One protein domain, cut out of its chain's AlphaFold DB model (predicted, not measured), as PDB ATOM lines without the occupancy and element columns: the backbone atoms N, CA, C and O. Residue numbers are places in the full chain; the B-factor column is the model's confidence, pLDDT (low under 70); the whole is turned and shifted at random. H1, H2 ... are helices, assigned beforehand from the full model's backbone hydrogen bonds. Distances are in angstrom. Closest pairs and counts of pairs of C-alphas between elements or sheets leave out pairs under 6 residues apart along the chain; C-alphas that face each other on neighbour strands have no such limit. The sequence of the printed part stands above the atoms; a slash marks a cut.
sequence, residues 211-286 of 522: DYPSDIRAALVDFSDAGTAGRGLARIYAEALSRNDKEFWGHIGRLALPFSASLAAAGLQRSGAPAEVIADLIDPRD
ATOM      1  N   ASP A 211      91.142  71.699 100.771       62.12
ATOM      2  CA  ASP A 211      92.105  70.920 101.563       62.12
ATOM      3  C   ASP A 211      92.304  71.500 102.976       62.12
ATOM      4  O   ASP A 211      93.314  72.118 103.311       62.12
ATOM      5  N   TYR A 212      91.284  71.337 103.820       65.00
ATOM      6  CA  TYR A 212      91.299  71.816 105.199       65.00
ATOM      7  C   TYR A 212      92.027  70.863 106.159       65.00
ATOM      8  O   TYR A 212      91.968  69.644 105.986       65.00
ATOM      9  N   PRO A 213      92.625  71.370 107.249       66.94
ATOM     10  CA  PRO A 213      93.053  70.546 108.378       66.94
ATOM     11  C   PRO A 213      91.972  69.556 108.858       66.94
ATOM     12  O   PRO A 213      90.764  69.803 108.754       66.94
ATOM     13  N   SER A 214      92.409  68.377 109.307       53.22
ATOM     14  CA  SER A 214      91.544  67.210 109.553       53.22
ATOM     15  C   SER A 214      90.534  67.409 110.687       53.22
ATOM     16  O   SER A 214      89.488  66.767 110.698       53.22
ATOM     17  N   ASP A 215      90.810  68.328 111.604       53.44
ATOM     18  CA  ASP A 215      89.943  68.764 112.693       53.44
ATOM     19  C   ASP A 215      88.782  69.655 112.218       53.44
ATOM     20  O   ASP A 215      87.664  69.506 112.717       53.44
ATOM     21  N   ILE A 216      88.995  70.502 111.201       58.59
ATOM     22  CA  ILE A 216      87.909  71.205 110.494       58.59
ATOM     23  C   ILE A 216      87.065  70.199 109.709       58.59
ATOM     24  O   ILE A 216      85.840  70.245 109.787       58.59
ATOM     25  N   ARG A 217      87.698  69.248 109.003       62.88
ATOM     26  CA  ARG A 217      86.966  68.166 108.320       62.88
ATOM     27  C   ARG A 217      86.127  67.349 109.307       62.88
ATOM     28  O   ARG A 217      84.964  67.104 109.028       62.88
ATOM     29  N   ALA A 218      86.651  67.009 110.485       56.75
ATOM     30  CA  ALA A 218      85.885  66.327 111.531       56.75
ATOM     31  C   ALA A 218      84.746  67.194 112.100       56.75
ATOM     32  O   ALA A 218      83.651  66.688 112.330       56.75
ATOM     33  N   ALA A 219      84.964  68.501 112.279       55.84
ATOM     34  CA  ALA A 219      83.909  69.435 112.674       55.84
ATOM     35  C   ALA A 219      82.811  69.595 111.607       55.84
ATOM     36  O   ALA A 219      81.701  69.969 111.966       55.84
ATOM     37  N   LEU A 220      83.111  69.296 110.335       56.47
ATOM     38  CA  LEU A 220      82.170  69.274 109.211       56.47
ATOM     39  C   LEU A 220      81.323  67.985 109.129       56.47
ATOM     40  O   LEU A 220      80.288  67.999 108.479       56.47
ATOM     41  N   VAL A 221      81.699  66.884 109.791       52.41
ATOM     42  CA  VAL A 221      81.053  65.568 109.567       52.41
ATOM     43  C   VAL A 221      79.645  65.430 110.169       52.41
ATOM     44  O   VAL A 221      78.860  64.642 109.643       52.41
ATOM     45  N   ASP A 222      79.285  66.175 111.221       56.28
ATOM     46  CA  ASP A 222      77.977  66.028 111.885       56.28
ATOM     47  C   ASP A 222      77.116  67.297 111.776       56.28
ATOM     48  O   ASP A 222      77.283  68.267 112.512       56.28
ATOM     49  N   PHE A 223      76.201  67.288 110.806       60.69
ATOM     50  CA  PHE A 223      75.228  68.350 110.515       60.69
ATOM     51  C   PHE A 223      73.820  67.755 110.313       60.69
ATOM     52  O   PHE A 223      73.042  68.207 109.475       60.69
ATOM     53  N   SER A 224      73.504  66.695 111.062       57.69
ATOM     54  CA  SER A 224      72.241  65.947 110.958       57.69
ATOM     55  C   SER A 224      70.987  66.769 111.308       57.69
ATOM     56  O   SER A 224      69.895  66.457 110.832       57.69
ATOM     57  N   ASP A 225      71.136  67.843 112.088       75.94
ATOM     58  CA  ASP A 225      70.065  68.754 112.496       75.94
ATOM     59  C   ASP A 225      70.548  70.214 112.640       75.94
ATOM     60  O   ASP A 225      71.746  70.503 112.697       75.94
ATOM     61  N   ALA A 226      69.603  71.153 112.745       62.38
ATOM     62  CA  ALA A 226      69.881  72.591 112.818       62.38
ATOM     63  C   ALA A 226      70.680  73.031 114.064       62.38
ATOM     64  O   ALA A 226      71.443  73.998 113.996       62.38
ATOM     65  N   GLY A 227      70.534  72.343 115.200       69.88
ATOM     66  CA  GLY A 227      71.293  72.618 116.420       69.88
ATOM     67  C   GLY A 227      72.745  72.165 116.298       69.88
ATOM     68  O   GLY A 227      73.661  72.896 116.687       69.88
ATOM     69  N   THR A 228      72.979  70.998 115.698       71.12
ATOM     70  CA  THR A 228      74.339  70.525 115.396       71.12
ATOM     71  C   THR A 228      74.991  71.380 114.304       71.12
ATOM     72  O   THR A 228      76.140  71.793 114.469       71.12
ATOM     73  N   ALA A 229      74.224  71.818 113.300       68.06
ATOM     74  CA  ALA A 229      74.689  72.768 112.291       68.06
ATOM     75  C   ALA A 229      75.110  74.131 112.870       68.06
ATOM     76  O   ALA A 229      76.152  74.673 112.492       68.06
ATOM     77  N   GLY A 230      74.350  74.669 113.830       70.00
ATOM     78  CA  GLY A 230      74.715  75.895 114.545       70.00
ATOM     79  C   GLY A 230      76.030  75.758 115.322       70.00
ATOM     80  O   GLY A 230      76.870  76.659 115.276       70.00
ATOM     81  N   ARG A 231      76.258  74.611 115.981       72.44
ATOM     82  CA  ARG A 231      77.522  74.309 116.680       72.44
ATOM     83  C   ARG A 231      78.706  74.182 115.717       72.44
ATOM     84  O   ARG A 231      79.770  74.732 115.998       72.44
ATOM     85  N   GLY A 232      78.519  73.504 114.584       79.56
ATOM     86  CA  GLY A 232      79.540  73.374 113.543       79.56
ATOM     87  C   GLY A 232      79.941  74.730 112.955       79.56
ATOM     88  O   GLY A 232      81.124  75.068 112.938       79.56
ATOM     89  N   LEU A 233      78.963  75.565 112.583       73.88
ATOM     90  CA  LEU A 233      79.210  76.937 112.120       73.88
ATOM     91  C   LEU A 233      79.921  77.790 113.180       73.88
ATOM     92  O   LEU A 233      80.900  78.456 112.854       73.88
ATOM     93  N   ALA A 234      79.500  77.740 114.448       72.31
ATOM     94  CA  ALA A 234      80.165  78.479 115.524       72.31
ATOM     95  C   ALA A 234      81.643  78.072 115.697       72.31
ATOM     96  O   ALA A 234      82.499  78.930 115.917       72.31
ATOM     97  N   ARG A 235      81.963  76.781 115.536       77.75
ATOM     98  CA  ARG A 235      83.342  76.270 115.587       77.75
ATOM     99  C   ARG A 235      84.175  76.713 114.380       77.75
ATOM    100  O   ARG A 235      85.320  77.114 114.560       77.75
ATOM    101  N   ILE A 236      83.591  76.717 113.181       78.00
ATOM    102  CA  ILE A 236      84.219  77.260 111.962       78.00
ATOM    103  C   ILE A 236      84.505  78.766 112.124       78.00
ATOM    104  O   ILE A 236      85.593  79.223 111.779       78.00
ATOM    105  N   TYR A 237      83.585  79.531 112.722       76.69
ATOM    106  CA  TYR A 237      83.792  80.948 113.051       76.69
ATOM    107  C   TYR A 237      84.902  81.169 114.089       76.69
ATOM    108  O   TYR A 237      85.707  82.085 113.931       76.69
ATOM    109  N   ALA A 238      84.975  80.339 115.133       73.75
ATOM    110  CA  ALA A 238      86.046  80.411 116.132       73.75
ATOM    111  C   ALA A 238      87.434  80.160 115.513       73.75
ATOM    112  O   ALA A 238      88.399  80.841 115.856       73.75
ATOM    113  N   GLU A 239      87.521  79.247 114.548       77.56
ATOM    114  CA  GLU A 239      88.760  78.951 113.826       77.56
ATOM    115  C   GLU A 239      89.086  79.994 112.734       77.56
ATOM    116  O   GLU A 239      90.244  80.259 112.422       77.56
ATOM    117  N   ALA A 240      88.087  80.695 112.198       76.75
ATOM    118  CA  ALA A 240      88.325  81.871 111.359       76.75
ATOM    119  C   ALA A 240      88.877  83.059 112.163       76.75
ATOM    120  O   ALA A 240      89.712  83.830 111.675       76.75
ATOM    121  N   LEU A 241      88.438  83.191 113.420       76.38
ATOM    122  CA  LEU A 241      88.958  84.172 114.372       76.38
ATOM    123  C   LEU A 241      90.411  83.883 114.770       76.38
ATOM    124  O   LEU A 241      91.158  84.840 114.960       76.38
ATOM    125  N   SER A 242      90.826  82.612 114.862       80.19
ATOM    126  CA  SER A 242      92.217  82.239 115.175       80.19
ATOM    127  C   SER A 242      93.172  82.501 113.998       80.19
ATOM    128  O   SER A 242      94.282  82.987 114.211       80.19
ATOM    129  N   ARG A 243      92.733  82.240 112.758       79.94
ATOM    130  CA  ARG A 243      93.565  82.354 111.542       79.94
ATOM    131  C   ARG A 243      93.733  83.774 111.007       79.94
ATOM    132  O   ARG A 243      94.752  84.064 110.391       79.94
ATOM    133  N   ASN A 244      92.742  84.646 111.214       82.19
ATOM    134  CA  ASN A 244      92.714  86.018 110.681       82.19
ATOM    135  C   ASN A 244      92.923  86.115 109.144       82.19
ATOM    136  O   ASN A 244      93.412  87.119 108.628       82.19
ATOM    137  N   ASP A 245      92.536  85.067 108.413       88.19
ATOM    138  CA  ASP A 245      92.682  84.951 106.961       88.19
ATOM    139  C   ASP A 245      91.465  85.543 106.232       88.19
ATOM    140  O   ASP A 245      90.327  85.099 106.414       88.19
ATOM    141  N   LYS A 246      91.709  86.553 105.389       85.00
ATOM    142  CA  LYS A 246      90.670  87.266 104.637       85.00
ATOM    143  C   LYS A 246      89.947  86.379 103.625       85.00
ATOM    144  O   LYS A 246      88.740  86.542 103.459       85.00
ATOM    145  N   GLU A 247      90.639  85.458 102.956       81.31
ATOM    146  CA  GLU A 247      90.006  84.592 101.955       81.31
ATOM    147  C   GLU A 247      89.072  83.597 102.644       81.31
ATOM    148  O   GLU A 247      87.901  83.473 102.275       81.31
ATOM    149  N   PHE A 248      89.540  82.990 103.739       84.69
ATOM    150  CA  PHE A 248      88.733  82.111 104.584       84.69
ATOM    151  C   PHE A 248      87.482  82.816 105.139       84.69
ATOM    152  O   PHE A 248      86.376  82.273 105.057       84.69
ATOM    153  N   TRP A 249      87.617  84.064 105.603       87.12
ATOM    154  CA  TRP A 249      86.477  84.900 106.000       87.12
ATOM    155  C   TRP A 249      85.485  85.155 104.853       87.12
ATOM    156  O   TRP A 249      84.272  85.139 105.077       87.12
ATOM    157  N   GLY A 250      85.973  85.312 103.619       84.69
ATOM    158  CA  GLY A 250      85.139  85.509 102.430       84.69
ATOM    159  C   GLY A 250      84.326  84.267 102.066       84.69
ATOM    160  O   GLY A 250      83.144  84.376 101.729       84.69
ATOM    161  N   HIS A 251      84.921  83.079 102.195       84.19
ATOM    162  CA  HIS A 251      84.206  81.812 102.043       84.19
ATOM    163  C   HIS A 251      83.136  81.643 103.126       84.19
ATOM    164  O   HIS A 251      81.975  81.395 102.804       84.19
ATOM    165  N   ILE A 252      83.496  81.858 104.392       82.62
ATOM    166  CA  ILE A 252      82.581  81.744 105.536       82.62
ATOM    167  C   ILE A 252      81.405  82.723 105.439       82.62
ATOM    168  O   ILE A 252      80.267  82.339 105.713       82.62
ATOM    169  N   GLY A 253      81.648  83.959 104.997       84.88
ATOM    170  CA  GLY A 253      80.593  84.940 104.752       84.88
ATOM    171  C   GLY A 253      79.585  84.458 103.703       84.88
ATOM    172  O   GLY A 253      78.381  84.479 103.943       84.88
ATOM    173  N   ARG A 254      80.065  83.920 102.572       83.69
ATOM    174  CA  ARG A 254      79.204  83.354 101.514       83.69
ATOM    175  C   ARG A 254      78.441  82.108 101.973       83.69
ATOM    176  O   ARG A 254      77.286  81.931 101.603       83.69
ATOM    177  N   LEU A 255      79.063  81.265 102.792       81.38
ATOM    178  CA  LEU A 255      78.445  80.055 103.344       81.38
ATOM    179  C   LEU A 255      77.376  80.361 104.397       81.38
ATOM    180  O   LEU A 255      76.434  79.591 104.534       81.38
ATOM    181  N   ALA A 256      77.489  81.476 105.119       81.44
ATOM    182  CA  ALA A 256      76.500  81.885 106.113       81.44
ATOM    183  C   ALA A 256      75.220  82.498 105.504       81.44
ATOM    184  O   ALA A 256      74.192  82.522 106.185       81.44
ATOM    185  N   LEU A 257      75.244  82.926 104.230       78.69
ATOM    186  CA  LEU A 257      74.117  83.570 103.527       78.69
ATOM    187  C   LEU A 257      72.753  82.856 103.676       78.69
ATOM    188  O   LEU A 257      71.762  83.553 103.884       78.69
ATOM    189  N   PRO A 258      72.637  81.510 103.613       71.56
ATOM    190  CA  PRO A 258      71.342  80.834 103.749       71.56
ATOM    191  C   PRO A 258      70.801  80.783 105.191       71.56
ATOM    192  O   PRO A 258      69.628  80.454 105.389       71.56
ATOM    193  N   PHE A 259      71.644  81.057 106.195       72.00
ATOM    194  CA  PHE A 259      71.372  80.777 107.614       72.00
ATOM    195  C   PHE A 259      71.264  82.038 108.468       72.00
ATOM    196  O   PHE A 259      70.432  82.092 109.370       72.00
ATOM    197  N   SER A 260      72.111  83.035 108.211       83.06
ATOM    198  CA  SER A 260      72.184  84.261 109.001       83.06
ATOM    199  C   SER A 260      72.838  85.381 108.195       83.06
ATOM    200  O   SER A 260      74.035  85.342 107.908       83.06
ATOM    201  N   ALA A 261      72.045  86.411 107.891       78.25
ATOM    202  CA  ALA A 261      72.509  87.655 107.286       78.25
ATOM    203  C   ALA A 261      73.617  88.329 108.113       78.25
ATOM    204  O   ALA A 261      74.613  88.785 107.559       78.25
ATOM    205  N   SER A 262      73.491  88.337 109.445       77.69
ATOM    206  CA  SER A 262      74.468  88.960 110.346       77.69
ATOM    207  C   SER A 262      75.809  88.220 110.386       77.69
ATOM    208  O   SER A 262      76.855  88.869 110.379       77.69
ATOM    209  N   LEU A 263      75.811  86.882 110.350       78.56
ATOM    210  CA  LEU A 263      77.041  86.105 110.171       78.56
ATOM    211  C   LEU A 263      77.633  86.344 108.772       78.56
ATOM    212  O   LEU A 263      78.809  86.685 108.659       78.56
ATOM    213  N   ALA A 264      76.824  86.260 107.712       83.62
ATOM    214  CA  ALA A 264      77.283  86.490 106.340       83.62
ATOM    215  C   ALA A 264      77.954  87.859 106.157       83.62
ATOM    216  O   ALA A 264      79.069  87.942 105.635       83.62
ATOM    217  N   ALA A 265      77.316  88.912 106.672       83.06
ATOM    218  CA  ALA A 265      77.847  90.266 106.720       83.06
ATOM    219  C   ALA A 265      79.164  90.341 107.508       83.06
ATOM    220  O   ALA A 265      80.132  90.908 107.008       83.06
ATOM    221  N   ALA A 266      79.247  89.731 108.696       80.94
ATOM    222  CA  ALA A 266      80.467  89.732 109.507       80.94
ATOM    223  C   ALA A 266      81.647  89.025 108.813       80.94
ATOM    224  O   ALA A 266      82.784  89.500 108.893       80.94
ATOM    225  N   GLY A 267      81.392  87.919 108.106       86.00
ATOM    226  CA  GLY A 267      82.411  87.217 107.325       86.00
ATOM    227  C   GLY A 267      82.891  88.026 106.118       86.00
ATOM    228  O   GLY A 267      84.092  88.235 105.950       86.00
ATOM    229  N   LEU A 268      81.962  88.573 105.329       86.25
ATOM    230  CA  LEU A 268      82.287  89.424 104.178       86.25
ATOM    231  C   LEU A 268      82.993  90.727 104.598       86.25
ATOM    232  O   LEU A 268      83.946  91.156 103.949       86.25
ATOM    233  N   GLN A 269      82.612  91.328 105.725       88.38
ATOM    234  CA  GLN A 269      83.306  92.495 106.273       88.38
ATOM    235  C   GLN A 269      84.762  92.170 106.628       88.38
ATOM    236  O   GLN A 269      85.668  92.931 106.287       88.38
ATOM    237  N   ARG A 270      85.012  91.020 107.267       86.50
ATOM    238  CA  ARG A 270      86.369  90.574 107.626       86.50
ATOM    239  C   ARG A 270      87.207  90.151 106.420       86.50
ATOM    240  O   ARG A 270      88.424  90.316 106.459       86.50
ATOM    241  N   SER A 271      86.583  89.698 105.330       90.88
ATOM    242  CA  SER A 271      87.284  89.463 104.061       90.88
ATOM    243  C   SER A 271      87.703  90.752 103.349       90.88
ATOM    244  O   SER A 271      88.488  90.702 102.405       90.88
ATOM    245  N   GLY A 272      87.189  91.911 103.775       90.56
ATOM    246  CA  GLY A 272      87.371  93.184 103.081       90.56
ATOM    247  C   GLY A 272      86.465  93.340 101.858       90.56
ATOM    248  O   GLY A 272      86.830  94.055 100.926       90.56
ATOM    249  N   ALA A 273      85.306  92.669 101.832       87.06
ATOM    250  CA  ALA A 273      84.289  92.925 100.816       87.06
ATOM    251  C   ALA A 273      83.800  94.389 100.898       87.06
ATOM    252  O   ALA A 273      83.771  94.965 101.991       87.06
ATOM    253  N   PRO A 274      83.417  95.010  99.766       83.25
ATOM    254  CA  PRO A 274      82.953  96.394  99.755       83.25
ATOM    255  C   PRO A 274      81.672  96.562 100.581       83.25
ATOM    256  O   PRO A 274      80.814  95.678 100.612       83.25
ATOM    257  N   ALA A 275      81.532  97.722 101.227       54.97
ATOM    258  CA  ALA A 275      80.430  98.013 102.145       54.97
ATOM    259  C   ALA A 275      79.039  97.897 101.496       54.97
ATOM    260  O   ALA A 275      78.091  97.521 102.174       54.97
ATOM    261  N   GLU A 276      78.931  98.154 100.191       65.00
ATOM    262  CA  GLU A 276      77.704  98.001  99.394       65.00
ATOM    263  C   GLU A 276      77.197  96.548  99.412       65.00
ATOM    264  O   GLU A 276      76.063  96.290  99.804       65.00
ATOM    265  N   VAL A 277      78.084  95.579  99.148       70.88
ATOM    266  CA  VAL A 277      77.777  94.133  99.181       70.88
ATOM    267  C   VAL A 277      77.380  93.650 100.583       70.88
ATOM    268  O   VAL A 277      76.735  92.615 100.720       70.88
ATOM    269  N   ILE A 278      77.765  94.378 101.633       65.88
ATOM    270  CA  ILE A 278      77.413  94.068 103.026       65.88
ATOM    271  C   ILE A 278      76.086  94.741 103.411       65.88
ATOM    272  O   ILE A 278      75.286  94.143 104.129       65.88
ATOM    273  N   ALA A 279      75.832  95.957 102.921       56.22
ATOM    274  CA  ALA A 279      74.589  96.693 103.141       56.22
ATOM    275  C   ALA A 279      73.386  95.996 102.484       56.22
ATOM    276  O   ALA A 279      72.344  95.870 103.122       56.22
ATOM    277  N   ASP A 280      73.561  95.456 101.274       67.19
ATOM    278  CA  ASP A 280      72.531  94.697 100.545       67.19
ATOM    279  C   ASP A 280      72.099  93.393 101.248       67.19
ATOM    280  O   ASP A 280      71.095  92.785 100.876       67.19
ATOM    281  N   LEU A 281      72.847  92.939 102.263       63.66
ATOM    282  CA  LEU A 281      72.573  91.702 102.999       63.66
ATOM    283  C   LEU A 281      71.811  91.903 104.312       63.66
ATOM    284  O   LEU A 281      71.369  90.912 104.886       63.66
ATOM    285  N   ILE A 282      71.669  93.135 104.807       54.91
ATOM    286  CA  ILE A 282      71.057  93.419 106.114       54.91
ATOM    287  C   ILE A 282      69.746  94.182 105.901       54.91
ATOM    288  O   ILE A 282      69.763  95.387 105.647       54.91
ATOM    289  N   ASP A 283      68.598  93.513 106.062       55.41
ATOM    290  CA  ASP A 283      67.304  94.205 106.048       55.41
ATOM    291  C   ASP A 283      67.221  95.163 107.264       55.41
ATOM    292  O   ASP A 283      67.456  94.748 108.407       55.41
ATOM    293  N   PRO A 284      66.842  96.445 107.077       45.59
ATOM    294  CA  PRO A 284      66.538  97.370 108.172       45.59
ATOM    295  C   PRO A 284      65.509  96.866 109.205       45.59
ATOM    296  O   PRO A 284      65.367  97.476 110.269       45.59
ATOM    297  N   ARG A 285      64.761  95.799 108.900       48.31
ATOM    298  CA  ARG A 285      63.822  95.101 109.791       48.31
ATOM    299  C   ARG A 285      64.528  94.116 110.724       48.31
ATOM    300  O   ARG A 285      64.220  94.129 111.914       48.31
ATOM    301  N   ASP A 286      65.523  93.373 110.244       47.62
ATOM    302  CA  ASP A 286      66.316  92.437 111.060       47.62
ATOM    303  C   ASP A 286      67.070  93.187 112.173       47.62
ATOM    304  O   ASP A 286      67.163  92.733 113.316       47.62
TER     305      ASP A 286
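What this domain is: This is residues 211 to 286 of the 522 residues of a protein of Alphaproteobacteria bacterium (UniProt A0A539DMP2). Four helices, H1 to H4, fold back and forth in a zigzag, standing side by side in a single staggered row in chain order, and the short H5 packs on H4 at the far end of the row. The closest packing is between H3 and H4 in the middle, H1 and H5 lie at the two ends, and H2 is the longest helix. The printed part has 76 residues, with five named helices in the order H1, H2, H3, H4, H5 and no named strand; the class is all helix. The whole is compact, with a radius of gyration of the C-alphas of 12.8 A, and the C-alphas span 35 by 27 by 17 A.

Where its parts are: H1 is residues 214 to 220, beginning at C-alpha 214 at (91.544, 67.210, 109.553). H2 is residues 226 to 243, 25.6 A from first to last C-alpha, and ends at C-alpha 243 at (93.565, 82.354, 111.542). H3 is residues 246 to 256 and H4 is residues 261 to 271, each 15.2 A long. H5 is residues 275 to 279, 6.1 A long, and ends at C-alpha 279 at (74.589, 96.693, 103.141).

How they stand to each other: H1 and H2 form a helical hairpin. They touch, the closest C-alphas being those of Ala 219 and Gly 232, 5.9 A apart, and H2 does so with residues 232 to 236 alone. Their lines stand at a steep tilt of 36 degrees, only just steep, and run opposite ways. H2 and H3, also a hairpin, only just touch, with 3 pairs of C-alphas within 8 A, and H2 does so with residues 237 to 240 alone; the closest C-alphas are those of Ala 240 and Trp 249, 6.4 A apart. They run opposite ways at a shallow tilt of 12 degrees. H3 and H4, a third hairpin, touch with 28 pairs of C-alphas within 8 A, the closest being Gly 253 and Gly 267 at 3.9 A. They run opposite ways at a shallow tilt of 13 degrees. The helix packing is mostly aligned, but only just: 2 of these 3 pairs are at a shallow tilt. H4 and H5 touch, and the closest C-alphas are those of Ala 265 and Ile 278, 5.3 A apart. H2 and H4 are near each other, while H1 and H3, for instance, are apart. In H1, H2, H3, H4 and H5 every O i to N i+4 pair is within hydrogen-bond range.

The domain as a whole: The two C-alphas farthest apart are those of Ser 214 and Arg 285, at 39.3 A. The printed part has no cut, and the four links between the helices are tight. The mean pLDDT of the printed part is 72.4, and it is under 70 in residues 211 to 224, 226 to 227, 229, 275 to 276 and 278 to 286.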